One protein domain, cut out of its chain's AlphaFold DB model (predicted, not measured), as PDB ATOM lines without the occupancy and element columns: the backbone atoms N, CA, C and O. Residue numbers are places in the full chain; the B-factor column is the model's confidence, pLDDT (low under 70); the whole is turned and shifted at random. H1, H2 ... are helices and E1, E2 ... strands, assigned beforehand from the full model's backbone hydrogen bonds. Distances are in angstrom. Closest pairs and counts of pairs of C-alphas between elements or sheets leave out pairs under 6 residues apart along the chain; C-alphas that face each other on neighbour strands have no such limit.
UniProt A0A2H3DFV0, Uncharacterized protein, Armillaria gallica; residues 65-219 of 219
ATOM      1  N   MET A  65     265.089 216.944 180.005       86.88
ATOM      2  CA  MET A  65     264.645 217.601 181.223       86.88
ATOM      3  C   MET A  65     264.331 219.056 180.905       86.88
ATOM      4  O   MET A  65     265.115 219.729 180.241       86.88
ATOM      5  N   TYR A  66     263.185 219.530 181.372       88.44
ATOM      6  CA  TYR A  66     262.763 220.916 181.209       88.44
ATOM      7  C   TYR A  66     262.302 221.461 182.552       88.44
ATOM      8  O   TYR A  66     261.631 220.759 183.305       88.44
ATOM      9  N   THR A  67     262.639 222.707 182.857       88.69
ATOM     10  CA  THR A  67     262.164 223.385 184.061       88.69
ATOM     11  C   THR A  67     261.465 224.684 183.692       88.69
ATOM     12  O   THR A  67     261.847 225.359 182.738       88.69
ATOM     13  N   ARG A  68     260.419 225.046 184.442       88.44
ATOM     14  CA  ARG A  68     259.785 226.367 184.326       88.44
ATOM     15  C   ARG A  68     259.379 226.902 185.695       88.44
ATOM     16  O   ARG A  68     259.030 226.096 186.558       88.44
ATOM     17  N   PRO A  69     259.357 228.230 185.894       87.31
ATOM     18  CA  PRO A  69     258.727 228.817 187.068       87.31
ATOM     19  C   PRO A  69     257.273 228.353 187.181       87.31
ATOM     20  O   PRO A  69     256.554 228.286 186.170       87.31
ATOM     21  N   CYS A  70     256.863 228.014 188.397       87.00
ATOM     22  CA  CYS A  70     255.476 227.699 188.683       87.00
ATOM     23  C   CYS A  70     254.672 228.991 188.880       87.00
ATOM     24  O   CYS A  70     255.197 230.019 189.305       87.00
ATOM     25  N   ARG A  71     253.399 228.954 188.485       84.75
ATOM     26  CA  ARG A  71     252.507 230.123 188.426       84.75
ATOM     27  C   ARG A  71     251.377 230.073 189.454       84.75
ATOM     28  O   ARG A  71     250.420 230.824 189.322       84.75
ATOM     29  N   CYS A  72     251.484 229.216 190.471       83.94
ATOM     30  CA  CYS A  72     250.448 229.075 191.498       83.94
ATOM     31  C   CYS A  72     250.377 230.270 192.467       83.94
ATOM     32  O   CYS A  72     249.438 230.371 193.244       83.94
ATOM     33  N   GLY A  73     251.380 231.158 192.455       78.44
ATOM     34  CA  GLY A  73     251.401 232.381 193.264       78.44
ATOM     35  C   GLY A  73     251.655 232.185 194.763       78.44
ATOM     36  O   GLY A  73     251.745 233.179 195.476       78.44
ATOM     37  N   LYS A  74     251.811 230.944 195.249       72.12
ATOM     38  CA  LYS A  74     251.954 230.641 196.688       72.12
ATOM     39  C   LYS A  74     253.368 230.807 197.245       72.12
ATOM     40  O   LYS A  74     253.537 231.124 198.415       72.12
ATOM     41  N   SER A  75     254.391 230.524 196.445       71.88
ATOM     42  CA  SER A  75     255.798 230.542 196.869       71.88
ATOM     43  C   SER A  75     256.716 230.660 195.656       71.88
ATOM     44  O   SER A  75     256.255 230.584 194.514       71.88
ATOM     45  N   GLU A  76     258.023 230.798 195.885       83.06
ATOM     46  CA  GLU A  76     259.004 230.507 194.841       83.06
ATOM     47  C   GLU A  76     259.004 228.997 194.559       83.06
ATOM     48  O   GLU A  76     259.668 228.197 195.219       83.06
ATOM     49  N   CYS A  77     258.199 228.605 193.575       86.31
ATOM     50  CA  CYS A  77     258.048 227.236 193.110       86.31
ATOM     51  C   CYS A  77     258.551 227.084 191.671       86.31
ATOM     52  O   CYS A  77     258.472 227.999 190.844       86.31
ATOM     53  N   MET A  78     259.011 225.883 191.331       90.75
ATOM     54  CA  MET A  78     259.373 225.506 189.971       90.75
ATOM     55  C   MET A  78     258.789 224.149 189.601       90.75
ATOM     56  O   MET A  78     258.703 223.240 190.422       90.75
ATOM     57  N   TRP A  79     258.461 223.993 188.329       92.44
ATOM     58  CA  TRP A  79     258.227 222.690 187.736       92.44
ATOM     59  C   TRP A  79     259.514 222.129 187.161       92.44
ATOM     60  O   TRP A  79     260.284 222.845 186.517       92.44
ATOM     61  N   GLN A  80     259.694 220.829 187.338       92.69
ATOM     62  CA  GLN A  80     260.658 220.009 186.629       92.69
ATOM     63  C   GLN A  80     259.905 218.917 185.873       92.69
ATOM     64  O   GLN A  80     259.116 218.180 186.455       92.69
ATOM     65  N   PHE A  81     260.171 218.804 184.579       92.75
ATOM     66  CA  PHE A  81     259.597 217.801 183.697       92.75
ATOM     67  C   PHE A  81     260.695 216.880 183.201       92.75
ATOM     68  O   PHE A  81     261.674 217.344 182.613       92.75
ATOM     69  N   THR A  82     260.518 215.585 183.424       91.38
ATOM     70  CA  THR A  82     261.386 214.539 182.885       91.38
ATOM     71  C   THR A  82     260.588 213.756 181.860       91.38
ATOM     72  O   THR A  82     259.562 213.161 182.186       91.38
ATOM     73  N   TYR A  83     261.040 213.775 180.612       89.00
ATOM     74  CA  TYR A  83     260.354 213.097 179.521       89.00
ATOM     75  C   TYR A  83     260.973 211.719 179.340       89.00
ATOM     76  O   TYR A  83     262.176 211.587 179.118       89.00
ATOM     77  N   LEU A  84     260.131 210.706 179.453       86.06
ATOM     78  CA  LEU A  84     260.443 209.299 179.270       86.06
ATOM     79  C   LEU A  84     259.673 208.790 178.043       86.06
ATOM     80  O   LEU A  84     258.772 209.464 177.531       86.06
ATOM     81  N   ASP A  85     260.004 207.593 177.556       82.50
ATOM     82  CA  ASP A  85     259.238 206.999 176.458       82.50
ATOM     83  C   ASP A  85     257.758 206.876 176.858       82.50
ATOM     84  O   ASP A  85     257.418 206.289 177.884       82.50
ATOM     85  N   GLN A  86     256.885 207.497 176.063       85.69
ATOM     86  CA  GLN A  86     255.440 207.592 176.298       85.69
ATOM     87  C   GLN A  86     255.005 208.180 177.657       85.69
ATOM     88  O   GLN A  86     253.832 208.075 178.002       85.69
ATOM     89  N   MET A  87     255.879 208.841 178.418       90.56
ATOM     90  CA  MET A  87     255.527 209.368 179.741       90.56
ATOM     91  C   MET A  87     256.219 210.700 180.027       90.56
ATOM     92  O   MET A  87     257.346 210.934 179.601       90.56
ATOM     93  N   ILE A  88     255.558 211.577 180.773       92.25
ATOM     94  CA  ILE A  88     256.154 212.799 181.308       92.25
ATOM     95  C   ILE A  88     255.976 212.786 182.823       92.25
ATOM     96  O   ILE A  88     254.848 212.799 183.312       92.25
ATOM     97  N   LEU A  89     257.083 212.759 183.558       92.81
ATOM     98  CA  LEU A  89     257.091 212.955 185.003       92.81
ATOM     99  C   LEU A  89     257.147 214.458 185.279       92.81
ATOM    100  O   LEU A  89     258.131 215.112 184.928       92.81
ATOM    101  N   ALA A  90     256.101 214.997 185.893       93.19
ATOM    102  CA  ALA A  90     256.010 216.384 186.322       93.19
ATOM    103  C   ALA A  90     256.192 216.461 187.842       93.19
ATOM    104  O   ALA A  90     255.402 215.905 188.599       93.19
ATOM    105  N   THR A  91     257.229 217.163 188.286       92.12
ATOM    106  CA  THR A  91     257.558 217.360 189.700       92.12
ATOM    107  C   THR A  91     257.503 218.843 190.022       92.12
ATOM    108  O   THR A  91     258.273 219.624 189.458       92.12
ATOM    109  N   HIS A  92     256.632 219.241 190.943       91.31
ATOM    110  CA  HIS A  92     256.622 220.602 191.466       91.31
ATOM    111  C   HIS A  92     257.493 220.699 192.722       91.31
ATOM    112  O   HIS A  92     257.320 219.961 193.690       91.31
ATOM    113  N   LYS A  93     258.464 221.612 192.689       87.94
ATOM    114  CA  LYS A  93     259.452 221.836 193.744       87.94
ATOM    115  C   LYS A  93     259.281 223.228 194.328       87.94
ATOM    116  O   LYS A  93     259.319 224.212 193.595       87.94
ATOM    117  N   VAL A  94     259.150 223.299 195.646       84.19
ATOM    118  CA  VAL A  94     259.202 224.559 196.396       84.19
ATOM    119  C   VAL A  94     260.669 224.861 196.698       84.19
ATOM    120  O   VAL A  94     261.361 224.024 197.274       84.19
ATOM    121  N   LEU A  95     261.162 226.019 196.261       78.44
ATOM    122  CA  LEU A  95     262.572 226.416 196.375       78.44
ATOM    123  C   LEU A  95     262.889 227.158 197.681       78.44
ATOM    124  O   LEU A  95     264.053 227.257 198.060       78.44
ATOM    125  N   GLY A  96     261.860 227.631 198.383       65.19
ATOM    126  CA  GLY A  96     261.966 228.331 199.659       65.19
ATOM    127  C   GLY A  96     260.775 229.264 199.895       65.19
ATOM    128  O   GLY A  96     260.027 229.592 198.975       65.19
ATOM    129  N   SER A  97     260.588 229.685 201.148       57.22
ATOM    130  CA  SER A  97     259.524 230.598 201.584       57.22
ATOM    131  C   SER A  97     259.969 232.062 201.481       57.22
ATOM    132  O   SER A  97     260.092 232.755 202.492       57.22
ATOM    133  N   LEU A  98     260.282 232.536 200.278       54.44
ATOM    134  CA  LEU A  98     260.369 233.976 200.037       54.44
ATOM    135  C   LEU A  98     258.981 234.504 199.651       54.44
ATOM    136  O   LEU A  98     258.203 233.762 199.041       54.44
ATOM    137  N   PRO A  99     258.635 235.746 200.044       51.03
ATOM    138  CA  PRO A  99     257.341 236.327 199.719       51.03
ATOM    139  C   PRO A  99     257.125 236.302 198.199       51.03
ATOM    140  O   PRO A  99     258.076 236.507 197.441       51.03
ATOM    141  N   PRO A 100     255.893 236.024 197.743       54.94
ATOM    142  CA  PRO A 100     255.620 235.710 196.351       54.94
ATOM    143  C   PRO A 100     256.057 236.850 195.429       54.94
ATOM    144  O   PRO A 100     255.637 237.998 195.583       54.94
ATOM    145  N   ILE A 101     256.867 236.529 194.417       51.56
ATOM    146  CA  ILE A 101     257.073 237.437 193.292       51.56
ATOM    147  C   ILE A 101     255.780 237.410 192.484       51.56
ATOM    148  O   ILE A 101     255.448 236.406 191.849       51.56
ATOM    149  N   LEU A 102     255.049 238.523 192.523       48.56
ATOM    150  CA  LEU A 102     253.777 238.725 191.838       48.56
ATOM    151  C   LEU A 102     253.996 238.725 190.316       48.56
ATOM    152  O   LEU A 102     254.042 239.757 189.649       48.56
ATOM    153  N   THR A 103     254.181 237.539 189.746       50.16
ATOM    154  CA  THR A 103     254.290 237.332 188.306       50.16
ATOM    155  C   THR A 103     252.880 237.282 187.749       50.16
ATOM    156  O   THR A 103     252.256 236.232 187.617       50.16
ATOM    157  N   ARG A 104     252.342 238.465 187.438       47.03
ATOM    158  CA  ARG A 104     251.070 238.606 186.726       47.03
ATOM    159  C   ARG A 104     251.214 237.897 185.375       47.03
ATOM    160  O   ARG A 104     251.837 238.423 184.457       47.03
ATOM    161  N   SER A 105     250.706 236.667 185.281       49.00
ATOM    162  CA  SER A 105     250.797 235.856 184.067       49.00
ATOM    163  C   SER A 105     249.975 236.513 182.959       49.00
ATOM    164  O   SER A 105     248.758 236.380 182.913       49.00
ATOM    165  N   THR A 106     250.646 237.211 182.047       48.97
ATOM    166  CA  THR A 106     250.076 237.766 180.807       48.97
ATOM    167  C   THR A 106     250.008 236.735 179.679       48.97
ATOM    168  O   THR A 106     249.756 237.085 178.527       48.97
ATOM    169  N   ASN A 107     250.246 235.455 179.976       51.88
ATOM    170  CA  ASN A 107     250.225 234.427 178.949       51.88
ATOM    171  C   ASN A 107     248.787 234.118 178.523       51.88
ATOM    172  O   ASN A 107     247.918 233.976 179.385       51.88
ATOM    173  N   PRO A 108     248.539 233.958 177.213       55.31
ATOM    174  CA  PRO A 108     247.240 233.525 176.734       55.31
ATOM    175  C   PRO A 108     246.874 232.178 177.374       55.31
ATOM    176  O   PRO A 108     247.769 231.339 177.581       55.31
ATOM    177  N   PRO A 109     245.579 231.963 177.680       58.72
ATOM    178  CA  PRO A 109     245.110 230.704 178.233       58.72
ATOM    179  C   PRO A 109     245.579 229.555 177.338       58.72
ATOM    180  O   PRO A 109     245.637 229.710 176.110       58.72
ATOM    181  N   PRO A 110     245.968 228.416 177.926       59.16
ATOM    182  CA  PRO A 110     246.412 227.287 177.137       59.16
ATOM    183  C   PRO A 110     245.307 226.877 176.151       59.16
ATOM    184  O   PRO A 110     244.122 226.918 176.499       59.16
ATOM    185  N   PRO A 111     245.664 226.513 174.907       64.69
ATOM    186  CA  PRO A 111     244.681 226.047 173.943       64.69
ATOM    187  C   PRO A 111     243.932 224.843 174.526       64.69
ATOM    188  O   PRO A 111     244.541 223.881 174.997       64.69
ATOM    189  N   LYS A 112     242.597 224.913 174.528       82.31
ATOM    190  CA  LYS A 112     241.753 223.841 175.063       82.31
ATOM    191  C   LYS A 112     241.889 222.602 174.182       82.31
ATOM    192  O   LYS A 112     241.517 222.635 173.011       82.31
ATOM    193  N   LEU A 113     242.376 221.507 174.763       90.75
ATOM    194  CA  LEU A 113     242.388 220.206 174.096       90.75
ATOM    195  C   LEU A 113     240.957 219.711 173.859       90.75
ATOM    196  O   LEU A 113     240.107 219.791 174.752       90.75
ATOM    197  N   SER A 114     240.709 219.153 172.674       92.12
ATOM    198  CA  SER A 114     239.468 218.437 172.364       92.12
ATOM    199  C   SER A 114     239.330 217.169 173.213       92.12
ATOM    200  O   SER A 114     240.330 216.605 173.664       92.12
ATOM    201  N   SER A 115     238.105 216.663 173.396       91.81
ATOM    202  CA  SER A 115     237.866 215.414 174.143       91.81
ATOM    203  C   SER A 115     238.695 214.248 173.595       91.81
ATOM    204  O   SER A 115     239.352 213.547 174.356       91.81
ATOM    205  N   ARG A 116     238.792 214.134 172.264       91.94
ATOM    206  CA  ARG A 116     239.599 213.100 171.596       91.94
ATOM    207  C   ARG A 116     241.095 213.221 171.884       91.94
ATOM    208  O   ARG A 116     241.791 212.216 171.885       91.94
ATOM    209  N   GLN A 117     241.615 214.435 172.084       94.00
ATOM    210  CA  GLN A 117     243.015 214.639 172.479       94.00
ATOM    211  C   GLN A 117     243.228 214.276 173.948       94.00
ATOM    212  O   GLN A 117     244.242 213.664 174.276       94.00
ATOM    213  N   LYS A 118     242.265 214.587 174.821       92.75
ATOM    214  CA  LYS A 118     242.317 214.204 176.241       92.75
ATOM    215  C   LYS A 118     242.331 212.688 176.436       92.75
ATOM    216  O   LYS A 118     243.049 212.204 177.291       92.75
ATOM    217  N   GLU A 119     241.647 211.934 175.577       92.31
ATOM    218  CA  GLU A 119     241.679 210.458 175.572       92.31
ATOM    219  C   GLU A 119     243.058 209.857 175.234       92.31
ATOM    220  O   GLU A 119     243.272 208.658 175.405       92.31
ATOM    221  N   THR A 120     244.007 210.664 174.744       93.12
ATOM    222  CA  THR A 120     245.351 210.185 174.376       93.12
ATOM    223  C   THR A 120     246.372 210.233 175.505       93.12
ATOM    224  O   THR A 120     247.548 209.934 175.275       93.12
ATOM    225  N   PHE A 121     245.951 210.607 176.712       94.62
ATOM    226  CA  PHE A 121     246.782 210.509 177.898       94.62
ATOM    227  C   PHE A 121     245.945 210.281 179.158       94.62
ATOM    228  O   PHE A 121     244.749 210.557 179.186       94.62
ATOM    229  N   TYR A 122     246.585 209.800 180.220       94.12
ATOM    230  CA  TYR A 122     246.020 209.831 181.567       94.12
ATOM    231  C   TYR A 122     247.057 210.343 182.560       94.12
ATOM    232  O   TYR A 122     248.264 210.283 182.311       94.12
ATOM    233  N   VAL A 123     246.572 210.856 183.688       93.12
ATOM    234  CA  VAL A 123     247.403 211.365 184.777       93.12
ATOM    235  C   VAL A 123     247.298 210.396 185.950       93.12
ATOM    236  O   VAL A 123     246.195 209.993 186.313       93.12
ATOM    237  N   SER A 124     248.429 210.006 186.531       92.25
ATOM    238  CA  SER A 124     248.476 209.306 187.816       92.25
ATOM    239  C   SER A 124     249.288 210.123 188.818       92.25
ATOM    240  O   SER A 124     250.307 210.715 188.462       92.25
ATOM    241  N   SER A 125     248.812 210.192 190.061       86.75
ATOM    242  CA  SER A 125     249.549 210.821 191.160       86.75
ATOM    243  C   SER A 125     250.488 209.793 191.789       86.75
ATOM    244  O   SER A 125     250.095 208.641 191.973       86.75
ATOM    245  N   ILE A 126     251.723 210.199 192.086       81.56
ATOM    246  CA  ILE A 126     252.649 209.401 192.907       81.56
ATOM    247  C   ILE A 126     252.521 209.852 194.366       81.56
ATOM    248  O   ILE A 126     252.222 209.060 195.252       81.56
ATOM    249  N   GLU A 127     252.733 211.145 194.578       80.31
ATOM    250  CA  GLU A 127     252.664 211.886 195.834       80.31
ATOM    251  C   GLU A 127     252.401 213.330 195.417       80.31
ATOM    252  O   GLU A 127     253.023 213.781 194.462       80.31
ATOM    253  N   GLU A 128     251.488 214.071 196.039       67.94
ATOM    254  CA  GLU A 128     251.307 215.470 195.635       67.94
ATOM    255  C   GLU A 128     252.566 216.293 195.963       67.94
ATOM    256  O   GLU A 128     253.074 216.182 197.079       67.94
ATOM    257  N   PRO A 129     253.076 217.157 195.056       78.25
ATOM    258  CA  PRO A 129     252.614 217.500 193.702       78.25
ATOM    259  C   PRO A 129     253.494 216.884 192.582       78.25
ATOM    260  O   PRO A 129     254.126 217.583 191.780       78.25
ATOM    261  N   ILE A 130     253.562 215.555 192.547       88.38
ATOM    262  CA  ILE A 130     254.303 214.720 191.597       88.38
ATOM    263  C   ILE A 130     253.314 213.876 190.788       88.38
ATOM    264  O   ILE A 130     252.611 213.010 191.316       88.38
ATOM    265  N   PHE A 131     253.312 214.094 189.475       90.38
ATOM    266  CA  PHE A 131     252.383 213.467 188.541       90.38
ATOM    267  C   PHE A 131     253.134 212.717 187.445       90.38
ATOM    268  O   PHE A 131     254.099 213.234 186.878       90.38
ATOM    269  N   ASN A 132     252.630 211.545 187.073       92.62
ATOM    270  CA  ASN A 132     252.965 210.922 185.801       92.62
ATOM    271  C   ASN A 132     251.866 211.211 184.790       92.62
ATOM    272  O   ASN A 132     250.690 210.937 185.029       92.62
ATOM    273  N   ILE A 133     252.263 211.692 183.623       93.94
ATOM    274  CA  ILE A 133     251.392 211.870 182.470       93.94
ATOM    275  C   ILE A 133     251.758 210.789 181.460       93.94
ATOM    276  O   ILE A 133     252.821 210.844 180.843       93.94
ATOM    277  N   HIS A 134     250.894 209.795 181.296       93.12
ATOM    278  CA  HIS A 134     251.118 208.659 180.407       93.12
ATOM    279  C   HIS A 134     250.421 208.887 179.072       93.12
ATOM    280  O   HIS A 134     249.207 209.063 179.033       93.12
ATOM    281  N   LYS A 135     251.174 208.841 177.975       92.06
ATOM    282  CA  LYS A 135     250.658 208.918 176.605       92.06
ATOM    283  C   LYS A 135     250.122 207.543 176.199       92.06
ATOM    284  O   LYS A 135     250.830 206.548 176.288       92.06
ATOM    285  N   THR A 136     248.889 207.484 175.707       90.25
ATOM    286  CA  THR A 136     248.174 206.241 175.350       90.25
ATOM    287  C   THR A 136     247.964 206.105 173.841       90.25
ATOM    288  O   THR A 136     246.979 205.531 173.373       90.25
ATOM    289  N   PHE A 137     248.873 206.651 173.030       86.00
ATOM    290  CA  PHE A 137     248.706 206.657 171.581       86.00
ATOM    291  C   PHE A 137     248.594 205.240 171.005       86.00
ATOM    292  O   PHE A 137     249.584 204.524 170.870       86.00
ATOM    293  N   ALA A 138     247.397 204.867 170.548       71.38
ATOM    294  CA  ALA A 138     247.177 203.571 169.918       71.38
ATOM    295  C   ALA A 138     248.061 203.404 168.671       71.38
ATOM    296  O   ALA A 138     247.971 204.195 167.714       71.38
ATOM    297  N   THR A 139     248.923 202.390 168.671       69.25
ATOM    298  CA  THR A 139     249.627 201.907 167.477       69.25
ATOM    299  C   THR A 139     248.689 200.950 166.743       69.25
ATOM    300  O   THR A 139     248.204 200.003 167.362       69.25
ATOM    301  N   PRO A 140     248.359 201.190 165.464       65.19
ATOM    302  CA  PRO A 140     247.541 200.251 164.710       65.19
ATOM    303  C   PRO A 140     248.228 198.888 164.642       65.19
ATOM    304  O   PRO A 140     249.395 198.787 164.273       65.19
ATOM    305  N   ILE A 141     247.470 197.845 164.965       63.94
ATOM    306  CA  ILE A 141     247.886 196.450 164.778       63.94
ATOM    307  C   ILE A 141     247.761 196.065 163.293       63.94
ATOM    308  O   ILE A 141     248.503 195.227 162.792       63.94
ATOM    309  N   ILE A 142     246.852 196.724 162.569       62.00
ATOM    310  CA  ILE A 142     246.543 196.443 161.168       62.00
ATOM    311  C   ILE A 142     247.233 197.487 160.289       62.00
ATOM    312  O   ILE A 142     247.019 198.690 160.460       62.00
ATOM    313  N   ARG A 143     248.062 197.032 159.343       68.00
ATOM    314  CA  ARG A 143     248.583 197.899 158.281       68.00
ATOM    315  C   ARG A 143     247.423 198.261 157.351       68.00
ATOM    316  O   ARG A 143     246.712 197.347 156.942       68.00
ATOM    317  N   PRO A 144     247.213 199.546 157.026       77.31
ATOM    318  CA  PRO A 144     246.245 199.904 156.003       77.31
ATOM    319  C   PRO A 144     246.606 199.176 154.704       77.31
ATOM    320  O   PRO A 144     247.759 199.181 154.280       77.31
ATOM    321  N   ASP A 145     245.617 198.504 154.131       81.44
ATOM    322  CA  ASP A 145     245.708 197.659 152.934       81.44
ATOM    323  C   ASP A 145     245.539 198.450 151.627       81.44
ATOM    324  O   ASP A 145     245.669 197.908 150.534       81.44
ATOM    325  N   SER A 146     245.233 199.742 151.743       86.19
ATOM    326  CA  SER A 146     244.895 200.645 150.649       86.19
ATOM    327  C   SER A 146     245.195 202.094 151.033       86.19
ATOM    328  O   SER A 146     245.182 202.446 152.217       86.19
ATOM    329  N   GLU A 147     245.390 202.964 150.038       85.25
ATOM    330  CA  GLU A 147     245.531 204.416 150.250       85.25
ATOM    331  C   GLU A 147     244.308 204.998 150.972       85.25
ATOM    332  O   GLU A 147     244.442 205.723 151.957       85.25
ATOM    333  N   ALA A 148     243.098 204.592 150.573       85.69
ATOM    334  CA  ALA A 148     241.867 204.974 151.263       85.69
ATOM    335  C   ALA A 148     241.840 204.483 152.726       85.69
ATOM    336  O   ALA A 148     241.349 205.178 153.617       85.69
ATOM    337  N   GLY A 149     242.379 203.291 153.001       86.19
ATOM    338  CA  GLY A 149     242.560 202.776 154.358       86.19
ATOM    339  C   GLY A 149     243.529 203.622 155.186       86.19
ATOM    340  O   GLY A 149     243.253 203.897 156.357       86.19
ATOM    341  N   LEU A 150     244.624 204.075 154.576       86.38
ATOM    342  CA  LEU A 150     245.617 204.942 155.203       86.38
ATOM    343  C   LEU A 150     245.035 206.321 155.531       86.38
ATOM    344  O   LEU A 150     245.135 206.760 156.677       86.38
ATOM    345  N   LEU A 151     244.351 206.958 154.579       85.88
ATOM    346  CA  LEU A 151     243.705 208.254 154.795       85.88
ATOM    347  C   LEU A 151     242.685 208.187 155.939       85.88
ATOM    348  O   LEU A 151     242.790 208.954 156.895       85.88
ATOM    349  N   ARG A 152     241.793 207.184 155.940       87.12
ATOM    350  CA  ARG A 152     240.833 206.970 157.043       87.12
ATOM    351  C   ARG A 152     241.511 206.731 158.391       87.12
ATOM    352  O   ARG A 152     240.987 207.126 159.434       87.12
ATOM    353  N   PHE A 153     242.648 206.033 158.407       87.25
ATOM    354  CA  PHE A 153     243.418 205.834 159.632       87.25
ATOM    355  C   PHE A 153     243.953 207.164 160.176       87.25
ATOM    356  O   PHE A 153     243.872 207.393 161.387       87.25
ATOM    357  N   LEU A 154     244.489 208.013 159.297       86.50
ATOM    358  CA  LEU A 154     245.085 209.305 159.635       86.50
ATOM    359  C   LEU A 154     244.028 210.341 160.055       86.50
ATOM    360  O   LEU A 154     244.216 210.993 161.078       86.50
ATOM    361  N   GLU A 155     242.877 210.405 159.380       86.00
ATOM    362  CA  GLU A 155     241.727 211.261 159.750       86.00
ATOM    363  C   GLU A 155     241.221 210.999 161.177       86.00
ATOM    364  O   GLU A 155     240.708 211.877 161.873       86.00
ATOM    365  N   ARG A 156     241.378 209.765 161.662       86.25
ATOM    366  CA  ARG A 156     240.974 209.390 163.018       86.25
ATOM    367  C   ARG A 156     242.001 209.786 164.074       86.25
ATOM    368  O   ARG A 156     241.776 209.464 165.240       86.25
ATOM    369  N   LYS A 157     243.114 210.444 163.750       91.06
ATOM    370  CA  LYS A 157     244.155 210.755 164.738       91.06
ATOM    371  C   LYS A 157     243.890 212.087 165.441       91.06
ATOM    372  O   LYS A 157     243.861 213.110 164.778       91.06
ATOM    373  N   PRO A 158     243.766 212.107 166.787       92.06
ATOM    374  CA  PRO A 158     243.393 213.325 167.520       92.06
ATOM    375  C   PRO A 158     244.385 214.489 167.411       92.06
ATOM    376  O   PRO A 158     244.043 215.623 167.724       92.06
ATOM    377  N   TRP A 159     245.622 214.203 167.012       94.44
ATOM    378  CA  TRP A 159     246.698 215.186 166.896       94.44
ATOM    379  C   TRP A 159     247.074 215.489 165.446       94.44
ATOM    380  O   TRP A 159     248.070 216.171 165.223       94.44
ATOM    381  N   ALA A 160     246.311 214.984 164.478       92.69
ATOM    382  CA  ALA A 160     246.560 215.220 163.067       92.69
ATOM    383  C   ALA A 160     245.370 215.940 162.426       92.69
ATOM    384  O   ALA A 160     244.217 215.660 162.750       92.69
ATOM    385  N   ASP A 161     245.674 216.853 161.512       92.19
ATOM    386  CA  ASP A 161     244.718 217.558 160.665       92.19
ATOM    387  C   ASP A 161     244.994 217.172 159.211       92.19
ATOM    388  O   ASP A 161     246.062 217.476 158.670       92.19
ATOM    389  N   MET A 162     244.051 216.445 158.611       90.31
ATOM    390  CA  MET A 162     244.138 216.040 157.213       90.31
ATOM    391  C   MET A 162     243.660 217.191 156.334       90.31
ATOM    392  O   MET A 162     242.501 217.602 156.393       90.31
ATOM    393  N   ARG A 163     244.559 217.694 155.495       88.19
ATOM    394  CA  ARG A 163     244.271 218.700 154.471       88.19
ATOM    395  C   ARG A 163     244.394 218.048 153.089       88.19
ATOM    396  O   ARG A 163     244.932 216.947 153.011       88.19
ATOM    397  N   PRO A 164     243.904 218.689 152.010       82.81
ATOM    398  CA  PRO A 164     243.793 218.058 150.689       82.81
ATOM    399  C   PRO A 164     245.066 217.371 150.166       82.81
ATOM    400  O   PRO A 164     244.960 216.427 149.392       82.81
ATOM    401  N   ASP A 165     246.243 217.825 150.591       81.69
ATOM    402  CA  ASP A 165     247.554 217.374 150.125       81.69
ATOM    403  C   ASP A 165     248.568 217.109 151.253       81.69
ATOM    404  O   ASP A 165     249.734 216.844 150.971       81.69
ATOM    405  N   LYS A 166     248.165 217.202 152.529       89.81
ATOM    406  CA  LYS A 166     249.109 217.124 153.654       89.81
ATOM    407  C   LYS A 166     248.497 216.658 154.961       89.81
ATOM    408  O   LYS A 166     247.325 216.913 155.251       89.81
ATOM    409  N   LEU A 167     249.344 216.069 155.801       91.69
ATOM    410  CA  LEU A 167     248.998 215.680 157.163       91.69
ATOM    411  C   LEU A 167     249.701 216.611 158.148       91.69
ATOM    412  O   LEU A 167     250.886 216.453 158.430       91.69
ATOM    413  N   VAL A 168     248.967 217.566 158.711       94.00
ATOM    414  CA  VAL A 168     249.541 218.541 159.643       94.00
ATOM    415  C   VAL A 168     249.467 218.013 161.072       94.00
ATOM    416  O   VAL A 168     248.395 217.668 161.568       94.00
ATOM    417  N   CYS A 169     250.597 217.998 161.775       94.50
ATOM    418  CA  CYS A 169     250.616 217.750 163.210       94.50
ATOM    419  C   CYS A 169     250.056 218.963 163.960       94.50
ATOM    420  O   CYS A 169     250.637 220.045 163.929       94.50
ATOM    421  N   LEU A 170     248.972 218.780 164.709       93.94
ATOM    422  CA  LEU A 170     248.358 219.838 165.517       93.94
ATOM    423  C   LEU A 170     249.234 220.293 166.696       93.94
ATOM    424  O   LEU A 170     248.981 221.348 167.267       93.94
ATOM    425  N   GLY A 171     250.249 219.507 167.070       93.62
ATOM    426  CA  GLY A 171     251.191 219.873 168.126       93.62
ATOM    427  C   GLY A 171     252.245 220.884 167.671       93.62
ATOM    428  O   GLY A 171     252.489 221.864 168.366       93.62
ATOM    429  N   CYS A 172     252.891 220.648 166.524       93.19
ATOM    430  CA  CYS A 172     254.024 221.459 166.053       93.19
ATOM    431  C   CYS A 172     253.792 222.175 164.714       93.19
ATOM    432  O   CYS A 172     254.630 222.969 164.301       93.19
ATOM    433  N   GLY A 173     252.683 221.902 164.024       93.06
ATOM    434  CA  GLY A 173     252.345 222.496 162.728       93.06
ATOM    435  C   GLY A 173     253.096 221.914 161.527       93.06
ATOM    436  O   GLY A 173     252.831 222.333 160.402       93.06
ATOM    437  N   CYS A 174     254.009 220.960 161.732       92.88
ATOM    438  CA  CYS A 174     254.741 220.326 160.638       92.88
ATOM    439  C   CYS A 174     253.823 219.454 159.776       92.88
ATOM    440  O   CYS A 174     252.943 218.767 160.299       92.88
ATOM    441  N   ASP A 175     254.088 219.438 158.472       94.56
ATOM    442  CA  ASP A 175     253.592 218.391 157.584       94.56
ATOM    443  C   ASP A 175     254.393 217.105 157.817       94.56
ATOM    444  O   ASP A 175     255.626 217.114 157.810       94.56
ATOM    445  N   VAL A 176     253.684 216.016 158.087       90.69
ATOM    446  CA  VAL A 176     254.247 214.700 158.410       90.69
ATOM    447  C   VAL A 176     254.178 213.750 157.205       90.69
ATOM    448  O   VAL A 176     254.758 212.662 157.243       90.69
ATOM    449  N   GLY A 177     253.502 214.168 156.131       85.69
ATOM    450  CA  GLY A 177     253.252 213.361 154.943       85.69
ATOM    451  C   GLY A 177     252.158 212.309 155.144       85.69
ATOM    452  O   GLY A 177     251.847 211.878 156.260       85.69
ATOM    453  N   THR A 178     251.564 211.884 154.031       83.81
ATOM    454  CA  THR A 178     250.466 210.903 153.984       83.81
ATOM    455  C   THR A 178     250.893 209.542 153.444       83.81
ATOM    456  O   THR A 178     250.064 208.645 153.364       83.81
ATOM    457  N   ASP A 179     252.173 209.363 153.110       82.44
ATOM    458  CA  ASP A 179     252.670 208.182 152.384       82.44
ATOM    459  C   ASP A 179     252.715 206.915 153.246       82.44
ATOM    460  O   ASP A 179     252.747 205.792 152.744       82.44
ATOM    461  N   SER A 180     252.767 207.077 154.571       83.81
ATOM    462  CA  SER A 180     252.932 205.962 155.494       83.81
ATOM    463  C   SER A 180     252.329 206.253 156.867       83.81
ATOM    464  O   SER A 180     252.563 207.321 157.440       83.81
ATOM    465  N   PRO A 181     251.634 205.275 157.483       83.88
ATOM    466  CA  PRO A 181     251.164 205.420 158.858       83.88
ATOM    467  C   PRO A 181     252.339 205.512 159.839       83.88
ATOM    468  O   PRO A 181     252.199 206.082 160.923       83.88
ATOM    469  N   TRP A 182     253.504 204.969 159.469       85.69
ATOM    470  CA  TRP A 182     254.699 204.964 160.305       85.69
ATOM    471  C   TRP A 182     255.308 206.353 160.453       85.69
ATOM    472  O   TRP A 182     255.780 206.659 161.545       85.69
ATOM    473  N   SER A 183     255.229 207.208 159.428       87.88
ATOM    474  CA  SER A 183     255.687 208.602 159.508       87.88
ATOM    475  C   SER A 183     254.938 209.349 160.613       87.88
ATOM    476  O   SER A 183     255.552 209.932 161.507       87.88
ATOM    477  N   TRP A 184     253.608 209.219 160.633       90.06
ATOM    478  CA  TRP A 184     252.769 209.785 161.687       90.06
ATOM    479  C   TRP A 184     253.059 209.188 163.070       90.06
ATOM    480  O   TRP A 184     253.197 209.922 164.050       90.06
ATOM    481  N   ILE A 185     253.149 207.858 163.172       89.50
ATOM    482  CA  ILE A 185     253.389 207.173 164.453       89.50
ATOM    483  C   ILE A 185     254.749 207.558 165.039       89.50
ATOM    484  O   ILE A 185     254.850 207.787 166.242       89.50
ATOM    485  N   TYR A 186     255.780 207.641 164.200       87.88
ATOM    486  CA  TYR A 186     257.109 208.063 164.618       87.88
ATOM    487  C   TYR A 186     257.089 209.517 165.098       87.88
ATOM    488  O   TYR A 186     257.497 209.805 166.223       87.88
ATOM    489  N   HIS A 187     256.516 210.414 164.292       91.62
ATOM    490  CA  HIS A 187     256.431 211.833 164.616       91.62
ATOM    491  C   HIS A 187     255.664 212.097 165.920       91.62
ATOM    492  O   HIS A 187     256.178 212.771 166.809       91.62
ATOM    493  N   ARG A 188     254.446 211.554 166.075       91.25
ATOM    494  CA  ARG A 188     253.589 211.849 167.241       91.25
ATOM    495  C   ARG A 188     254.226 211.434 168.571       91.25
ATOM    496  O   ARG A 188     253.948 212.049 169.593       91.25
ATOM    497  N   ASN A 189     255.051 210.383 168.568       87.88
ATOM    498  CA  ASN A 189     255.671 209.870 169.786       87.88
ATOM    499  C   ASN A 189     256.778 210.810 170.292       87.88
ATOM    500  O   ASN A 189     256.977 210.906 171.504       87.88
ATOM    501  N   LEU A 190     257.434 211.524 169.370       88.50
ATOM    502  CA  LEU A 190     258.563 212.424 169.626       88.50
ATOM    503  C   LEU A 190     258.187 213.914 169.552       88.50
ATOM    504  O   LEU A 190     259.034 214.777 169.770       88.50
ATOM    505  N   CYS A 191     256.937 214.242 169.216       90.75
ATOM    506  CA  CYS A 191     256.530 215.620 168.974       90.75
ATOM    507  C   CYS A 191     256.454 216.433 170.273       90.75
ATOM    508  O   CYS A 191     255.519 216.296 171.066       90.75
ATOM    509  N   GLU A 192     257.390 217.369 170.433       89.56
ATOM    510  CA  GLU A 192     257.431 218.266 171.591       89.56
ATOM    511  C   GLU A 192     256.191 219.156 171.701       89.56
ATOM    512  O   GLU A 192     255.761 219.490 172.801       89.56
ATOM    513  N   GLY A 193     255.598 219.533 170.566       91.69
ATOM    514  CA  GLY A 193     254.387 220.346 170.539       91.69
ATOM    515  C   GLY A 193     253.178 219.626 171.141       91.69
ATOM    516  O   GLY A 193     252.392 220.242 171.859       91.69
ATOM    517  N   ILE A 194     253.064 218.309 170.917       93.12
ATOM    518  CA  ILE A 194     252.031 217.479 171.554       93.12
ATOM    519  C   ILE A 194     252.292 217.394 173.058       93.12
ATOM    520  O   ILE A 194     251.389 217.657 173.849       93.12
ATOM    521  N   ASP A 195     253.531 217.094 173.451       91.75
ATOM    522  CA  ASP A 195     253.907 217.015 174.862       91.75
ATOM    523  C   ASP A 195     253.620 218.336 175.604       91.75
ATOM    524  O   ASP A 195     253.035 218.329 176.685       91.75
ATOM    525  N   ASN A 196     253.956 219.481 175.001       89.81
ATOM    526  CA  ASN A 196     253.697 220.807 175.564       89.81
ATOM    527  C   ASN A 196     252.199 221.098 175.696       89.81
ATOM    528  O   ASN A 196     251.768 221.677 176.693       89.81
ATOM    529  N   ALA A 197     251.393 220.709 174.708       91.81
ATOM    530  CA  ALA A 197     249.947 220.895 174.753       91.81
ATOM    531  C   ALA A 197     249.302 220.045 175.863       91.81
ATOM    532  O   ALA A 197     248.451 220.543 176.604       91.81
ATOM    533  N   ILE A 198     249.755 218.797 176.030       92.50
ATOM    534  CA  ILE A 198     249.340 217.924 177.135       92.50
ATOM    535  C   ILE A 198     249.755 218.537 178.477       92.50
ATOM    536  O   ILE A 198     248.906 218.708 179.352       92.50
ATOM    537  N   LEU A 199     251.021 218.939 178.630       90.44
ATOM    538  CA  LEU A 199     251.530 219.538 179.865       90.44
ATOM    539  C   LEU A 199     250.741 220.774 180.276       90.44
ATOM    540  O   LEU A 199     250.343 220.884 181.430       90.44
ATOM    541  N   ARG A 200     250.449 221.672 179.333       87.75
ATOM    542  CA  ARG A 200     249.633 222.858 179.610       87.75
ATOM    543  C   ARG A 200     248.212 222.504 180.041       87.75
ATOM    544  O   ARG A 200     247.640 223.197 180.868       87.75
ATOM    545  N   SER A 201     247.641 221.415 179.529       89.94
ATOM    546  CA  SER A 201     246.299 220.974 179.927       89.94
ATOM    547  C   SER A 201     246.220 220.346 181.324       89.94
ATOM    548  O   SER A 201     245.121 220.235 181.858       89.94
ATOM    549  N   VAL A 202     247.356 219.937 181.897       90.06
ATOM    550  CA  VAL A 202     247.438 219.313 183.228       90.06
ATOM    551  C   VAL A 202     248.005 220.304 184.242       90.06
ATOM    552  O   VAL A 202     247.368 220.627 185.236       90.06
ATOM    553  N   VAL A 203     249.197 220.824 183.959       88.81
ATOM    554  CA  VAL A 203     249.973 221.656 184.878       88.81
ATOM    555  C   VAL A 203     249.369 223.045 185.017       88.81
ATOM    556  O   VAL A 203     249.229 223.523 186.134       88.81
ATOM    557  N   ASP A 204     248.989 223.697 183.910       85.12
ATOM    558  CA  ASP A 204     248.420 225.051 183.993       85.12
ATOM    559  C   ASP A 204     247.045 225.019 184.699       85.12
ATOM    560  O   ASP A 204     246.677 225.986 185.359       85.12
ATOM    561  N   VAL A 205     246.306 223.904 184.593       85.44
ATOM    562  CA  VAL A 205     245.037 223.690 185.314       85.44
ATOM    563  C   VAL A 205     245.292 223.506 186.807       85.44
ATOM    564  O   VAL A 205     244.685 224.209 187.607       85.44
ATOM    565  N   TRP A 206     246.245 222.648 187.181       88.38
ATOM    566  CA  TRP A 206     246.634 222.477 188.582       88.38
ATOM    567  C   TRP A 206     247.124 223.793 189.207       88.38
ATOM    568  O   TRP A 206     246.738 224.140 190.319       88.38
ATOM    569  N   GLU A 207     247.936 224.574 188.482       87.50
ATOM    570  CA  GLU A 207     248.402 225.888 188.948       87.50
ATOM    571  C   GLU A 207     247.235 226.847 189.229       87.50
ATOM    572  O   GLU A 207     247.298 227.594 190.207       87.50
ATOM    573  N   ALA A 208     246.184 226.817 188.402       83.88
ATOM    574  CA  ALA A 208     244.987 227.634 188.583       83.88
ATOM    575  C   ALA A 208     244.151 227.184 189.793       83.88
ATOM    576  O   ALA A 208     243.805 228.019 190.625       83.88
ATOM    577  N   GLU A 209     243.897 225.881 189.946       84.25
ATOM    578  CA  GLU A 209     243.143 225.322 191.084       84.25
ATOM    579  C   GLU A 209     243.825 225.631 192.426       84.25
ATOM    580  O   GLU A 209     243.186 226.022 193.410       84.25
ATOM    581  N   VAL A 210     245.156 225.516 192.460       82.88
ATOM    582  CA  VAL A 210     245.953 225.830 193.646       82.88
ATOM    583  C   VAL A 210     245.886 227.323 193.969       82.88
ATOM    584  O   VAL A 210     245.721 227.662 195.142       82.88
ATOM    585  N   ALA A 211     245.984 228.198 192.962       78.81
ATOM    586  CA  ALA A 211     245.902 229.649 193.136       78.81
ATOM    587  C   ALA A 211     244.517 230.108 193.626       78.81
ATOM    588  O   ALA A 211     244.428 230.966 194.506       78.81
ATOM    589  N   GLU A 212     243.439 229.517 193.104       75.12
ATOM    590  CA  GLU A 212     242.066 229.800 193.540       75.12
ATOM    591  C   GLU A 212     241.827 229.374 194.992       75.12
ATOM    592  O   GLU A 212     241.230 230.127 195.759       75.12
ATOM    593  N   SER A 213     242.366 228.222 195.402       66.06
ATOM    594  CA  SER A 213     242.234 227.736 196.782       66.06
ATOM    595  C   SER A 213     242.849 228.697 197.812       66.06
ATOM    596  O   SER A 213     242.299 228.857 198.893       66.06
ATOM    597  N   SER A 214     243.949 229.387 197.478       57.06
ATOM    598  CA  SER A 214     244.551 230.397 198.372       57.06
ATOM    599  C   SER A 214     243.715 231.665 198.528       57.06
ATOM    600  O   SER A 214     243.720 232.258 199.597       57.06
ATOM    601  N   LEU A 215     242.974 232.084 197.496       58.56
ATOM    602  CA  LEU A 215     242.150 233.298 197.580       58.56
ATOM    603  C   LEU A 215     240.963 233.142 198.540       58.56
ATOM    604  O   LEU A 215     240.397 234.139 198.977       58.56
ATOM    605  N   ILE A 216     240.573 231.900 198.834       59.59
ATOM    606  CA  ILE A 216     239.464 231.579 199.736       59.59
ATOM    607  C   ILE A 216     239.940 231.521 201.198       59.59
ATOM    608  O   ILE A 216     239.143 231.782 202.090       59.59
ATOM    609  N   GLU A 217     241.220 231.224 201.457       52.00
ATOM    610  CA  GLU A 217     241.789 231.189 202.818       52.00
ATOM    611  C   GLU A 217     242.123 232.586 203.380       52.00
ATOM    612  O   GLU A 217     242.246 232.738 204.593       52.00
ATOM    613  N   ASP A 218     242.223 233.604 202.519       46.44
ATOM    614  CA  ASP A 218     242.515 234.998 202.894       46.44
ATOM    615  C   ASP A 218     241.247 235.863 203.150       46.44
ATOM    616  O   ASP A 218     241.354 237.089 203.278       46.44
ATOM    617  N   LEU A 219     240.050 235.257 203.218       44.62
ATOM    618  CA  LEU A 219     238.749 235.904 203.504       44.62
ATOM    619  C   LEU A 219     238.176 235.487 204.866       44.62
ATOM    620  O   LEU A 219     237.613 236.380 205.543       44.62
TER     621      LEU A 219
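What this domain is: This is residues 65 to 219 of the 219 residues of an uncharacterized protein of Armillaria gallica (UniProt A0A2H3DFV0). The model is a rod-like whole of two parts: a strongly twisted five-stranded sheet with the long helix H4 slanting over one face, and beyond it a smaller lobe of H2, H3 and the hairpin E6 and E7. H4 follows H3 after one residue and runs from the lobe over the sheet, while residues 97 to 114, without a named element, make a long loop from E3 to H1. The printed part has 155 residues, with four named helices and seven named strands in the order E1 E2 E3 H1 E4 E5 H2 E6 E7 H3 H4. The large sheet, E1 E2 E3 E5 E4, is antiparallel and the class is mixed, helices and strands. The whole is loose, with a radius of gyration of the C-alphas of 18.7 A and spans of 62 by 29 by 24 A.

How they stand to each other: E1, residues 65 to 69, E2, 76 to 84, and E3, 87 to 96, form a meander, each strand the antiparallel neighbour of the one before. N 66 and O 81 are 2.9 A apart, and N 80 and O 91 2.8 A. H1, residues 115 to 118, is not on the sheet. E4, residues 121 to 127, and E5, 130 to 135, are a hairpin, with N 124 and O 132 at 2.9 A; E5 is also the antiparallel neighbour of E3, with N 88 and O 133 at 2.8 A. E3, H1 and E4 are a split strand-helix-strand unit, two strands running the same way with E5 between them, and its crossover is right-handed. H2, residues 147 to 155, comes closest to E6, residues 160 to 163, at the C-alphas of Glu 155 and Met 162, 5.9 A apart. E6 and E7, residues 166 to 169, are a hairpin, with N 161 and O 168 at 2.8 A. H3, residues 181 to 190, touches H2 at a shallow tilt of 24 degrees, the same way; their closest C-alphas, of Leu 150 and Pro 181, are 6.7 A apart. H4, residues 192 to 217, is on the large sheet, making two layers, at a height over the sheet of 9.0 A; it lies over E3 and E5, slantwise to the strands at 39 degrees to E3 on the local plane. Every O i to N i+4 pair is within hydrogen-bond range in H2, 5 of 6 in H3 and 18 of 22 in H4; H1 is too short for such a pair.

Where its parts are: E1 begins at C-alpha 65, (264.645, 217.601, 181.223). E2 is 26.3 A long and E3 28.2 A. H4 is 37.2 A long, has a kink of 27 degrees near residue 199, and ends at C-alpha 217, (241.789, 231.189, 202.818).

The domain as a whole: The C-alphas farthest apart, of Ser 146 and Leu 219, are 63.8 A apart. The printed part has no cut; the links E3 to H1, E5 to H2 and E7 to H3 are long. Mean pLDDT of the printed part is 82.2, and it is under 70 at residues 96 to 111, 128, 139 to 143 and 213 to 219.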